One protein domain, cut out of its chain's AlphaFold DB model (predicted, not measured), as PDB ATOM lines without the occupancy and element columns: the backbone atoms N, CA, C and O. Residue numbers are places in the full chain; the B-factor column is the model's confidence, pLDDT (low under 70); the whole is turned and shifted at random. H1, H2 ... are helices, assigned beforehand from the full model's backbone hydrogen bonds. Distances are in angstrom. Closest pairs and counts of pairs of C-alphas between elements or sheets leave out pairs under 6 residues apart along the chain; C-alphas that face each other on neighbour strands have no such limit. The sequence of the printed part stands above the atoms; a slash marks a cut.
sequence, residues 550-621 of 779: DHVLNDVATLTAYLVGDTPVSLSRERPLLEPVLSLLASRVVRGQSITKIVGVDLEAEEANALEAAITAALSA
ATOM      1  N   ASP A 550       6.237 -51.688   1.456       85.12
ATOM      2  CA  ASP A 550       6.972 -51.904   0.207       85.12
ATOM      3  C   ASP A 550       6.920 -50.654  -0.678       85.12
ATOM      4  O   ASP A 550       7.859 -50.355  -1.409       85.12
ATOM      5  N   HIS A 551       5.865 -49.842  -0.558       84.94
ATOM      6  CA  HIS A 551       5.755 -48.557  -1.256       84.94
ATOM      7  C   HIS A 551       6.845 -47.550  -0.863       84.94
ATOM      8  O   HIS A 551       7.137 -46.641  -1.637       84.94
ATOM      9  N   VAL A 552       7.420 -47.686   0.335       85.81
ATOM     10  CA  VAL A 552       8.544 -46.867   0.809       85.81
ATOM     11  C   VAL A 552       9.858 -47.628   0.675       85.81
ATOM     12  O   VAL A 552      10.852 -47.050   0.254       85.81
ATOM     13  N   LEU A 553       9.870 -48.919   1.009       84.25
ATOM     14  CA  LEU A 553      11.088 -49.728   1.040       84.25
ATOM     15  C   LEU A 553      11.630 -50.055  -0.356       84.25
ATOM     16  O   LEU A 553      12.835 -50.183  -0.502       84.25
ATOM     17  N   ASN A 554      10.789 -50.054  -1.395       83.44
ATOM     18  CA  ASN A 554      11.253 -50.118  -2.786       83.44
ATOM     19  C   ASN A 554      11.922 -48.810  -3.268       83.44
ATOM     20  O   ASN A 554      12.470 -48.765  -4.367       83.44
ATOM     21  N   ASP A 555      11.863 -47.734  -2.477       84.69
ATOM     22  CA  ASP A 555      12.502 -46.437  -2.733       84.69
ATOM     23  C   ASP A 555      13.286 -45.988  -1.484       84.69
ATOM     24  O   ASP A 555      13.025 -44.945  -0.867       84.69
ATOM     25  N   VAL A 556      14.276 -46.807  -1.101       82.75
ATOM     26  CA  VAL A 556      15.176 -46.550   0.041       82.75
ATOM     27  C   VAL A 556      15.847 -45.176  -0.063       82.75
ATOM     28  O   VAL A 556      16.103 -44.526   0.954       82.75
ATOM     29  N   ALA A 557      16.092 -44.690  -1.283       85.69
ATOM     30  CA  ALA A 557      16.668 -43.374  -1.528       85.69
ATOM     31  C   ALA A 557      15.782 -42.247  -0.973       85.69
ATOM     32  O   ALA A 557      16.290 -41.366  -0.276       85.69
ATOM     33  N   THR A 558      14.465 -42.285  -1.210       87.38
ATOM     34  CA  THR A 558      13.555 -41.288  -0.627       87.38
ATOM     35  C   THR A 558      13.506 -41.387   0.899       87.38
ATOM     36  O   THR A 558      13.543 -40.353   1.570       87.38
ATOM     37  N   LEU A 559      13.472 -42.595   1.475       87.38
ATOM     38  CA  LEU A 559      13.496 -42.754   2.935       87.38
ATOM     39  C   LEU A 559      14.802 -42.210   3.547       87.38
ATOM     40  O   LEU A 559      14.774 -41.522   4.566       87.38
ATOM     41  N   THR A 560      15.935 -42.443   2.888       86.44
ATOM     42  CA  THR A 560      17.244 -41.917   3.300       86.44
ATOM     43  C   THR A 560      17.289 -40.392   3.195       86.44
ATOM     44  O   THR A 560      17.747 -39.724   4.117       86.44
ATOM     45  N   ALA A 561      16.758 -39.810   2.116       87.56
ATOM     46  CA  ALA A 561      16.656 -38.358   1.970       87.56
ATOM     47  C   ALA A 561      15.756 -37.730   3.048       87.56
ATOM     48  O   ALA A 561      16.068 -36.663   3.570       87.56
ATOM     49  N   TYR A 562      14.666 -38.410   3.414       89.00
ATOM     50  CA  TYR A 562      13.781 -38.001   4.503       89.00
ATOM     51  C   TYR A 562      14.485 -38.019   5.867       89.00
ATOM     52  O   TYR A 562      14.322 -37.075   6.639       89.00
ATOM     53  N   LEU A 563      15.306 -39.039   6.137       87.62
ATOM     54  CA  LEU A 563      16.159 -39.119   7.328       87.62
ATOM     55  C   LEU A 563      17.191 -37.983   7.374       87.62
ATOM     56  O   LEU A 563      17.304 -37.295   8.383       87.62
ATOM     57  N   VAL A 564      17.914 -37.758   6.271       85.38
ATOM     58  CA  VAL A 564      18.945 -36.708   6.168       85.38
ATOM     59  C   VAL A 564      18.345 -35.306   6.294       85.38
ATOM     60  O   VAL A 564      18.967 -34.418   6.869       85.38
ATOM     61  N   GLY A 565      17.135 -35.098   5.775       82.88
ATOM     62  CA  GLY A 565      16.403 -33.835   5.874       82.88
ATOM     63  C   GLY A 565      15.753 -33.571   7.234       82.88
ATOM     64  O   GLY A 565      14.892 -32.699   7.302       82.88
ATOM     65  N   ASP A 566      16.103 -34.329   8.277       83.25
ATOM     66  CA  ASP A 566      15.500 -34.263   9.612       83.25
ATOM     67  C   ASP A 566      13.970 -34.425   9.589       83.25
ATOM     68  O   ASP A 566      13.231 -33.754  10.289       83.25
ATOM     69  N   THR A 567      13.436 -35.326   8.770       83.62
ATOM     70  CA  THR A 567      12.003 -35.683   8.734       83.62
ATOM     71  C   THR A 567      11.010 -34.508   8.606       83.62
ATOM     72  O   THR A 567      10.177 -34.291   9.495       83.62
ATOM     73  N   PRO A 568      11.028 -33.738   7.498       84.31
ATOM     74  CA  PRO A 568      10.159 -32.574   7.344       84.31
ATOM     75  C   PRO A 568       8.668 -32.936   7.409       84.31
ATOM     76  O   PRO A 568       8.193 -33.821   6.688       84.31
ATOM     77  N   VAL A 569       7.894 -32.205   8.220       82.19
ATOM     78  CA  VAL A 569       6.440 -32.427   8.371       82.19
ATOM     79  C   VAL A 569       5.698 -32.216   7.050       82.19
ATOM     80  O   VAL A 569       4.773 -32.961   6.731       82.19
ATOM     81  N   SER A 570       6.122 -31.246   6.232       82.94
ATOM     82  CA  SER A 570       5.555 -31.016   4.896       82.94
ATOM     83  C   SER A 570       5.695 -32.242   3.992       82.94
ATOM     84  O   SER A 570       4.707 -32.669   3.397       82.94
ATOM     85  N   LEU A 571       6.881 -32.862   3.955       83.25
ATOM     86  CA  LEU A 571       7.112 -34.067   3.160       83.25
ATOM     87  C   LEU A 571       6.308 -35.254   3.698       83.25
ATOM     88  O   LEU A 571       5.782 -36.034   2.914       83.25
ATOM     89  N   SER A 572       6.148 -35.361   5.019       82.81
ATOM     90  CA  SER A 572       5.317 -36.397   5.650       82.81
ATOM     91  C   SER A 572       3.832 -36.227   5.311       82.81
ATOM     92  O   SER A 572       3.130 -37.208   5.092       82.81
ATOM     93  N   ARG A 573       3.340 -34.986   5.186       81.75
ATOM     94  CA  ARG A 573       1.973 -34.707   4.707       81.75
ATOM     95  C   ARG A 573       1.791 -35.062   3.230       81.75
ATOM     96  O   ARG A 573       0.727 -35.546   2.855       81.75
ATOM     97  N   GLU A 574       2.812 -34.843   2.402       83.81
ATOM     98  CA  GLU A 574       2.802 -35.213   0.978       83.81
ATOM     99  C   GLU A 574       2.969 -36.725   0.754       83.81
ATOM    100  O   GLU A 574       2.343 -37.292  -0.142       83.81
ATOM    101  N   ARG A 575       3.782 -37.392   1.584       86.38
ATOM    102  CA  ARG A 575       4.057 -38.837   1.570       86.38
ATOM    103  C   ARG A 575       3.800 -39.458   2.959       86.38
ATOM    104  O   ARG A 575       4.751 -39.754   3.686       86.38
ATOM    105  N   PRO A 576       2.532 -39.752   3.310       86.31
ATOM    106  CA  PRO A 576       2.127 -40.178   4.661       86.31
ATOM    107  C   PRO A 576       2.721 -41.493   5.179       86.31
ATOM    108  O   PRO A 576       2.602 -41.786   6.364       86.31
ATOM    109  N   LEU A 577       3.323 -42.307   4.308       89.06
ATOM    110  CA  LEU A 577       3.917 -43.595   4.676       89.06
ATOM    111  C   LEU A 577       5.345 -43.490   5.222       89.06
ATOM    112  O   LEU A 577       5.805 -44.435   5.859       89.06
ATOM    113  N   LEU A 578       6.029 -42.358   5.027       90.00
ATOM    114  CA  LEU A 578       7.407 -42.186   5.498       90.00
ATOM    115  C   LEU A 578       7.511 -42.279   7.027       90.00
ATOM    116  O   LEU A 578       8.354 -43.014   7.533       90.00
ATOM    117  N   GLU A 579       6.630 -41.588   7.762       89.56
ATOM    118  CA  GLU A 579       6.628 -41.598   9.235       89.56
ATOM    119  C   GLU A 579       6.378 -43.002   9.821       89.56
ATOM    120  O   GLU A 579       7.187 -43.448  10.639       89.56
ATOM    121  N   PRO A 580       5.314 -43.739   9.426       90.81
ATOM    122  CA  PRO A 580       5.075 -45.082   9.943       90.81
ATOM    123  C   PRO A 580       6.187 -46.075   9.634       90.81
ATOM    124  O   PRO A 580       6.562 -46.841  10.517       90.81
ATOM    125  N   VAL A 581       6.726 -46.063   8.410       91.31
ATOM    126  CA  VAL A 581       7.792 -46.999   8.023       91.31
ATOM    127  C   VAL A 581       9.079 -46.684   8.778       91.31
ATOM    128  O   VAL A 581       9.706 -47.596   9.309       91.31
ATOM    129  N   LEU A 582       9.439 -45.404   8.919       91.75
ATOM    130  CA  LEU A 582      10.575 -45.012   9.750       91.75
ATOM    131  C   LEU A 582      10.391 -45.458  11.208       91.75
ATOM    132  O   LEU A 582      11.319 -46.000  11.798       91.75
ATOM    133  N   SER A 583       9.203 -45.253  11.781       91.56
ATOM    134  CA  SER A 583       8.885 -45.665  13.154       91.56
ATOM    135  C   SER A 583       9.030 -47.184  13.351       91.56
ATOM    136  O   SER A 583       9.663 -47.609  14.319       91.56
ATOM    137  N   LEU A 584       8.539 -47.994  12.400       91.00
ATOM    138  CA  LEU A 584       8.704 -49.454  12.392       91.00
ATOM    139  C   LEU A 584      10.187 -49.858  12.418       91.00
ATOM    140  O   LEU A 584      10.599 -50.652  13.266       91.00
ATOM    141  N   LEU A 585      10.993 -49.305  11.508       91.00
ATOM    142  CA  LEU A 585      12.414 -49.649  11.411       91.00
ATOM    143  C   LEU A 585      13.200 -49.165  12.636       91.00
ATOM    144  O   LEU A 585      13.988 -49.921  13.202       91.00
ATOM    145  N   ALA A 586      12.955 -47.933  13.088       91.50
ATOM    146  CA  ALA A 586      13.608 -47.359  14.260       91.50
ATOM    147  C   ALA A 586      13.341 -48.183  15.525       91.50
ATOM    148  O   ALA A 586      14.269 -48.429  16.293       91.50
ATOM    149  N   SER A 587      12.109 -48.672  15.714       89.81
ATOM    150  CA  SER A 587      11.770 -49.535  16.849       89.81
ATOM    151  C   SER A 587      12.618 -50.813  16.885       89.81
ATOM    152  O   SER A 587      13.020 -51.236  17.965       89.81
ATOM    153  N   ARG A 588      12.951 -51.408  15.732       88.50
ATOM    154  CA  ARG A 588      13.842 -52.581  15.679       88.50
ATOM    155  C   ARG A 588      15.296 -52.242  15.964       88.50
ATOM    156  O   ARG A 588      15.936 -52.957  16.734       88.50
ATOM    157  N   VAL A 589      15.797 -51.153  15.379       89.44
ATOM    158  CA  VAL A 589      17.184 -50.701  15.582       89.44
ATOM    159  C   VAL A 589      17.447 -50.428  17.062       89.44
ATOM    160  O   VAL A 589      18.440 -50.903  17.608       89.44
ATOM    161  N   VAL A 590      16.514 -49.762  17.747       88.81
ATOM    162  CA  VAL A 590      16.586 -49.501  19.198       88.81
ATOM    163  C   VAL A 590      16.666 -50.791  20.022       88.81
ATOM    164  O   VAL A 590      17.346 -50.834  21.045       88.81
ATOM    165  N   ARG A 591      16.031 -51.873  19.559       85.12
ATOM    166  CA  ARG A 591      16.057 -53.200  20.198       85.12
ATOM    167  C   ARG A 591      17.280 -54.042  19.822       85.12
ATOM    168  O   ARG A 591      17.375 -55.192  20.251       85.12
ATOM    169  N   GLY A 592      18.186 -53.518  18.995       84.19
ATOM    170  CA  GLY A 592      19.327 -54.262  18.458       84.19
ATOM    171  C   GLY A 592      18.923 -55.400  17.513       84.19
ATOM    172  O   GLY A 592      19.650 -56.386  17.388       84.19
ATOM    173  N   GLN A 593      17.747 -55.308  16.886       83.25
ATOM    174  CA  GLN A 593      17.265 -56.297  15.928       83.25
ATOM    175  C   GLN A 593      17.602 -55.862  14.507       83.25
ATOM    176  O   GLN A 593      17.283 -54.745  14.108       83.25
ATOM    177  N   SER A 594      18.142 -56.787  13.711       81.06
ATOM    178  CA  SER A 594      18.373 -56.517  12.293       81.06
ATOM    179  C   SER A 594      17.058 -56.245  11.559       81.06
ATOM    180  O   SER A 594      16.029 -56.891  11.827       81.06
ATOM    181  N   ILE A 595      17.117 -55.321  10.600       80.44
ATOM    182  CA  ILE A 595      16.006 -55.002   9.692       80.44
ATOM    183  C   ILE A 595      15.962 -55.901   8.443       80.44
ATOM    184  O   ILE A 595      15.091 -55.732   7.600       80.44
ATOM    185  N   THR A 596      16.861 -56.889   8.343       72.19
ATOM    186  CA  THR A 596      16.892 -57.891   7.254       72.19
ATOM    187  C   THR A 596      15.800 -58.957   7.363       72.19
ATOM    188  O   THR A 596      15.441 -59.579   6.372       72.19
ATOM    189  N   LYS A 597      15.284 -59.204   8.573       65.50
ATOM    190  CA  LYS A 597      14.259 -60.221   8.866       65.50
ATOM    191  C   LYS A 597      13.064 -59.582   9.568       65.50
ATOM    192  O   LYS A 597      12.804 -59.861  10.742       65.50
ATOM    193  N   ILE A 598      12.386 -58.668   8.881       68.88
ATOM    194  CA  ILE A 598      11.094 -58.135   9.331       68.88
ATOM    195  C   ILE A 598      10.003 -58.959   8.659       68.88
ATOM    196  O   ILE A 598      10.101 -59.274   7.474       68.88
ATOM    197  N   VAL A 599       8.958 -59.301   9.413       64.25
ATOM    198  CA  VAL A 599       7.775 -59.957   8.851       64.25
ATOM    199  C   VAL A 599       7.236 -59.123   7.682       64.25
ATOM    200  O   VAL A 599       6.737 -58.013   7.873       64.25
ATOM    201  N   GLY A 600       7.340 -59.666   6.469       58.88
ATOM    202  CA  GLY A 600       6.875 -59.021   5.248       58.88
ATOM    203  C   GLY A 600       7.702 -57.829   4.746       58.88
ATOM    204  O   GLY A 600       7.126 -56.939   4.129       58.88
ATOM    205  N   VAL A 601       9.012 -57.787   4.984       65.19
ATOM    206  CA  VAL A 601       9.928 -56.873   4.279       65.19
ATOM    207  C   VAL A 601      11.022 -57.697   3.621       65.19
ATOM    208  O   VAL A 601      11.693 -58.466   4.305       65.19
ATOM    209  N   ASP A 602      11.212 -57.495   2.322       65.25
ATOM    210  CA  ASP A 602      12.310 -58.083   1.563       65.25
ATOM    211  C   ASP A 602      13.264 -56.953   1.159       65.25
ATOM    212  O   ASP A 602      12.954 -56.137   0.293       65.25
ATOM    213  N   LEU A 603      14.375 -56.830   1.884       72.00
ATOM    214  CA  LEU A 603      15.451 -55.890   1.576       72.00
ATOM    215  C   LEU A 603      16.730 -56.688   1.370       72.00
ATOM    216  O   LEU A 603      17.077 -57.540   2.194       72.00
ATOM    217  N   GLU A 604      17.469 -56.355   0.316       78.75
ATOM    218  CA  GLU A 604      18.796 -56.914   0.094       78.75
ATOM    219  C   GLU A 604      19.710 -56.584   1.280       78.75
ATOM    220  O   GLU A 604      19.672 -55.483   1.836       78.75
ATOM    221  N   ALA A 605      20.562 -57.534   1.674       79.69
ATOM    222  CA  ALA A 605      21.356 -57.404   2.897       79.69
ATOM    223  C   ALA A 605      22.239 -56.140   2.910       79.69
ATOM    224  O   ALA A 605      22.429 -55.526   3.957       79.69
ATOM    225  N   GLU A 606      22.772 -55.733   1.754       81.94
ATOM    226  CA  GLU A 606      23.585 -54.518   1.625       81.94
ATOM    227  C   GLU A 606      22.758 -53.240   1.842       81.94
ATOM    228  O   GLU A 606      23.160 -52.376   2.625       81.94
ATOM    229  N   GLU A 607      21.580 -53.148   1.220       82.56
ATOM    230  CA  GLU A 607      20.662 -52.012   1.371       82.56
ATOM    231  C   GLU A 607      20.109 -51.927   2.796       82.56
ATOM    232  O   GLU A 607      20.086 -50.846   3.388       82.56
ATOM    233  N   ALA A 608      19.736 -53.070   3.377       83.19
ATOM    234  CA  ALA A 608      19.293 -53.172   4.761       83.19
ATOM    235  C   ALA A 608      20.376 -52.681   5.732       83.19
ATOM    236  O   ALA A 608      20.092 -51.857   6.596       83.19
ATOM    237  N   ASN A 609      21.630 -53.108   5.563       85.00
ATOM    238  CA  ASN A 609      22.732 -52.663   6.419       85.00
ATOM    239  C   ASN A 609      23.005 -51.156   6.279       85.00
ATOM    240  O   ASN A 609      23.257 -50.476   7.276       85.00
ATOM    241  N   ALA A 610      22.948 -50.615   5.057       86.75
ATOM    242  CA  ALA A 610      23.123 -49.183   4.817       86.75
ATOM    243  C   ALA A 610      22.003 -48.354   5.468       86.75
ATOM    244  O   ALA A 610      22.271 -47.335   6.110       86.75
ATOM    245  N   LEU A 611      20.755 -48.813   5.347       87.88
ATOM    246  CA  LEU A 611      19.598 -48.178   5.966       87.88
ATOM    247  C   LEU A 611      19.641 -48.287   7.499       87.88
ATOM    248  O   LEU A 611      19.379 -47.302   8.184       87.88
ATOM    249  N   GLU A 612      20.035 -49.438   8.044       89.19
ATOM    250  CA  GLU A 612      20.229 -49.654   9.484       89.19
ATOM    251  C   GLU A 612      21.284 -48.694  10.052       89.19
ATOM    252  O   GLU A 612      21.057 -48.052  11.082       89.19
ATOM    253  N   ALA A 613      22.403 -48.505   9.342       88.94
ATOM    254  CA  ALA A 613      23.428 -47.529   9.705       88.94
ATOM    255  C   ALA A 613      22.910 -46.080   9.640       88.94
ATOM    256  O   ALA A 613      23.184 -45.294  10.550       88.94
ATOM    257  N   ALA A 614      22.136 -45.726   8.609       89.81
ATOM    258  CA  ALA A 614      21.542 -44.396   8.473       89.81
ATOM    259  C   ALA A 614      20.536 -44.094   9.597       89.81
ATOM    260  O   ALA A 614      20.565 -43.008  10.176       89.81
ATOM    261  N   ILE A 615      19.686 -45.063   9.946       91.44
ATOM    262  CA  ILE A 615      18.740 -44.951  11.063       91.44
ATOM    263  C   ILE A 615      19.496 -44.842  12.386       91.44
ATOM    264  O   ILE A 615      19.191 -43.964  13.182       91.44
ATOM    265  N   THR A 616      20.516 -45.673  12.612       91.75
ATOM    266  CA  THR A 616      21.348 -45.610  13.825       91.75
ATOM    267  C   THR A 616      22.009 -44.238  13.973       91.75
ATOM    268  O   THR A 616      21.991 -43.651  15.053       91.75
ATOM    269  N   ALA A 617      22.550 -43.689  12.880       90.56
ATOM    270  CA  ALA A 617      23.132 -42.351  12.873       90.56
ATOM    271  C   ALA A 617      22.086 -41.271  13.180       90.56
ATOM    272  O   ALA A 617      22.341 -40.403  14.012       90.56
ATOM    273  N   ALA A 618      20.900 -41.344  12.575       89.81
ATOM    274  CA  ALA A 618      19.804 -40.424  12.867       89.81
ATOM    275  C   ALA A 618      19.350 -40.500  14.337       89.81
ATOM    276  O   ALA A 618      19.178 -39.475  14.991       89.81
ATOM    277  N   LEU A 619      19.217 -41.711  14.884       91.25
ATOM    278  CA  LEU A 619      18.810 -41.935  16.270       91.25
ATOM    279  C   LEU A 619      19.880 -41.511  17.285       91.25
ATOM    280  O   LEU A 619      19.545 -41.299  18.444       91.25
ATOM    281  N   SER A 620      21.141 -41.311  16.880       89.62
ATOM    282  CA  SER A 620      22.181 -40.805  17.792       89.62
ATOM    283  C   SER A 620      21.908 -39.384  18.311       89.62
ATOM    284  O   SER A 620      22.432 -39.007  19.357       89.62
ATOM    285  N   ALA A 621      21.071 -38.610  17.608       85.31
ATOM    286  CA  ALA A 621      20.610 -37.289  18.033       85.31
ATOM    287  C   ALA A 621      19.405 -37.336  18.995       85.31
ATOM    288  O   ALA A 621      19.028 -36.306  19.552       85.31
TER     289      ALA A 621
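What this domain is: This is residues 550 to 621 of the 779 residues of the protein "Superfamily II helicase" of Mycobacteroides abscessus subsp. massiliense (UniProt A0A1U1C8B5). The longest helix, H5, and H2 are side by side, and H4 crosses over this pair, packing on H5 and just reaching H2. H3 sits near the start of H4, the short H1 makes a corner with H2, and a long loop, residues 591 to 604, leads from H4 back to H5. The printed part, 72 residues with five named helices H1 to H5 in chain order and no named strand, is all helix. It is compact, with a radius of gyration of the C-alphas of 11.4 A and spans of 30 by 27 by 18 A.

Where its parts are: H5, residues 605 to 619, is 20.6 A long and ends at C-alpha 619 (18.810, -41.935, 16.270). H4, residues 578 to 590, is 18.0 A long and begins at C-alpha 578 (7.407, -42.186, 5.498). H2, residues 556 to 564, measures 12.2 A, and H3, residues 569 to 574, 8.7 A. H1, residues 550 to 553, measures 4.7 A and begins at C-alpha 550 (6.972, -51.904, 0.207).

How they stand to each other: H5 touches H2, the hub, at a shallow tilt of 16 degrees, the same way; their closest C-alphas, Leu 563 and Ala 618, are 6.8 A apart. H4 touches H5 with residues 585 to 589 alone, about perpendicular at 90 degrees; the closest C-alphas are Ala 586 and Ile 615, 6.5 A. With residues 578 to 582 alone H4 only just touches H2, with 3 pairs of C-alphas within 8 A, the closest Leu 559 and Leu 578 at 6.6 A. H1 and H2 touch only at the corner, only just, with 3 such pairs, the closest Val 552 and Leu 559 at 6.8 A. H3 is close to H4 but not clearly touching, C-alphas 572 and 578 being closest at 6.2 A; H3 and H5 are apart. Every O i to N i+4 pair is within hydrogen-bond range in H2, H3, H4 and H5; H1 is too short for one.

The domain as a whole: The C-alphas farthest apart, Ser 570 and Ala 605, are 30.8 A apart. The printed part has no cut. The link from H4 to H5 is long, and the other three are tight. Mean pLDDT of the printed part is 84.2, and residues 597 to 602 are under 70.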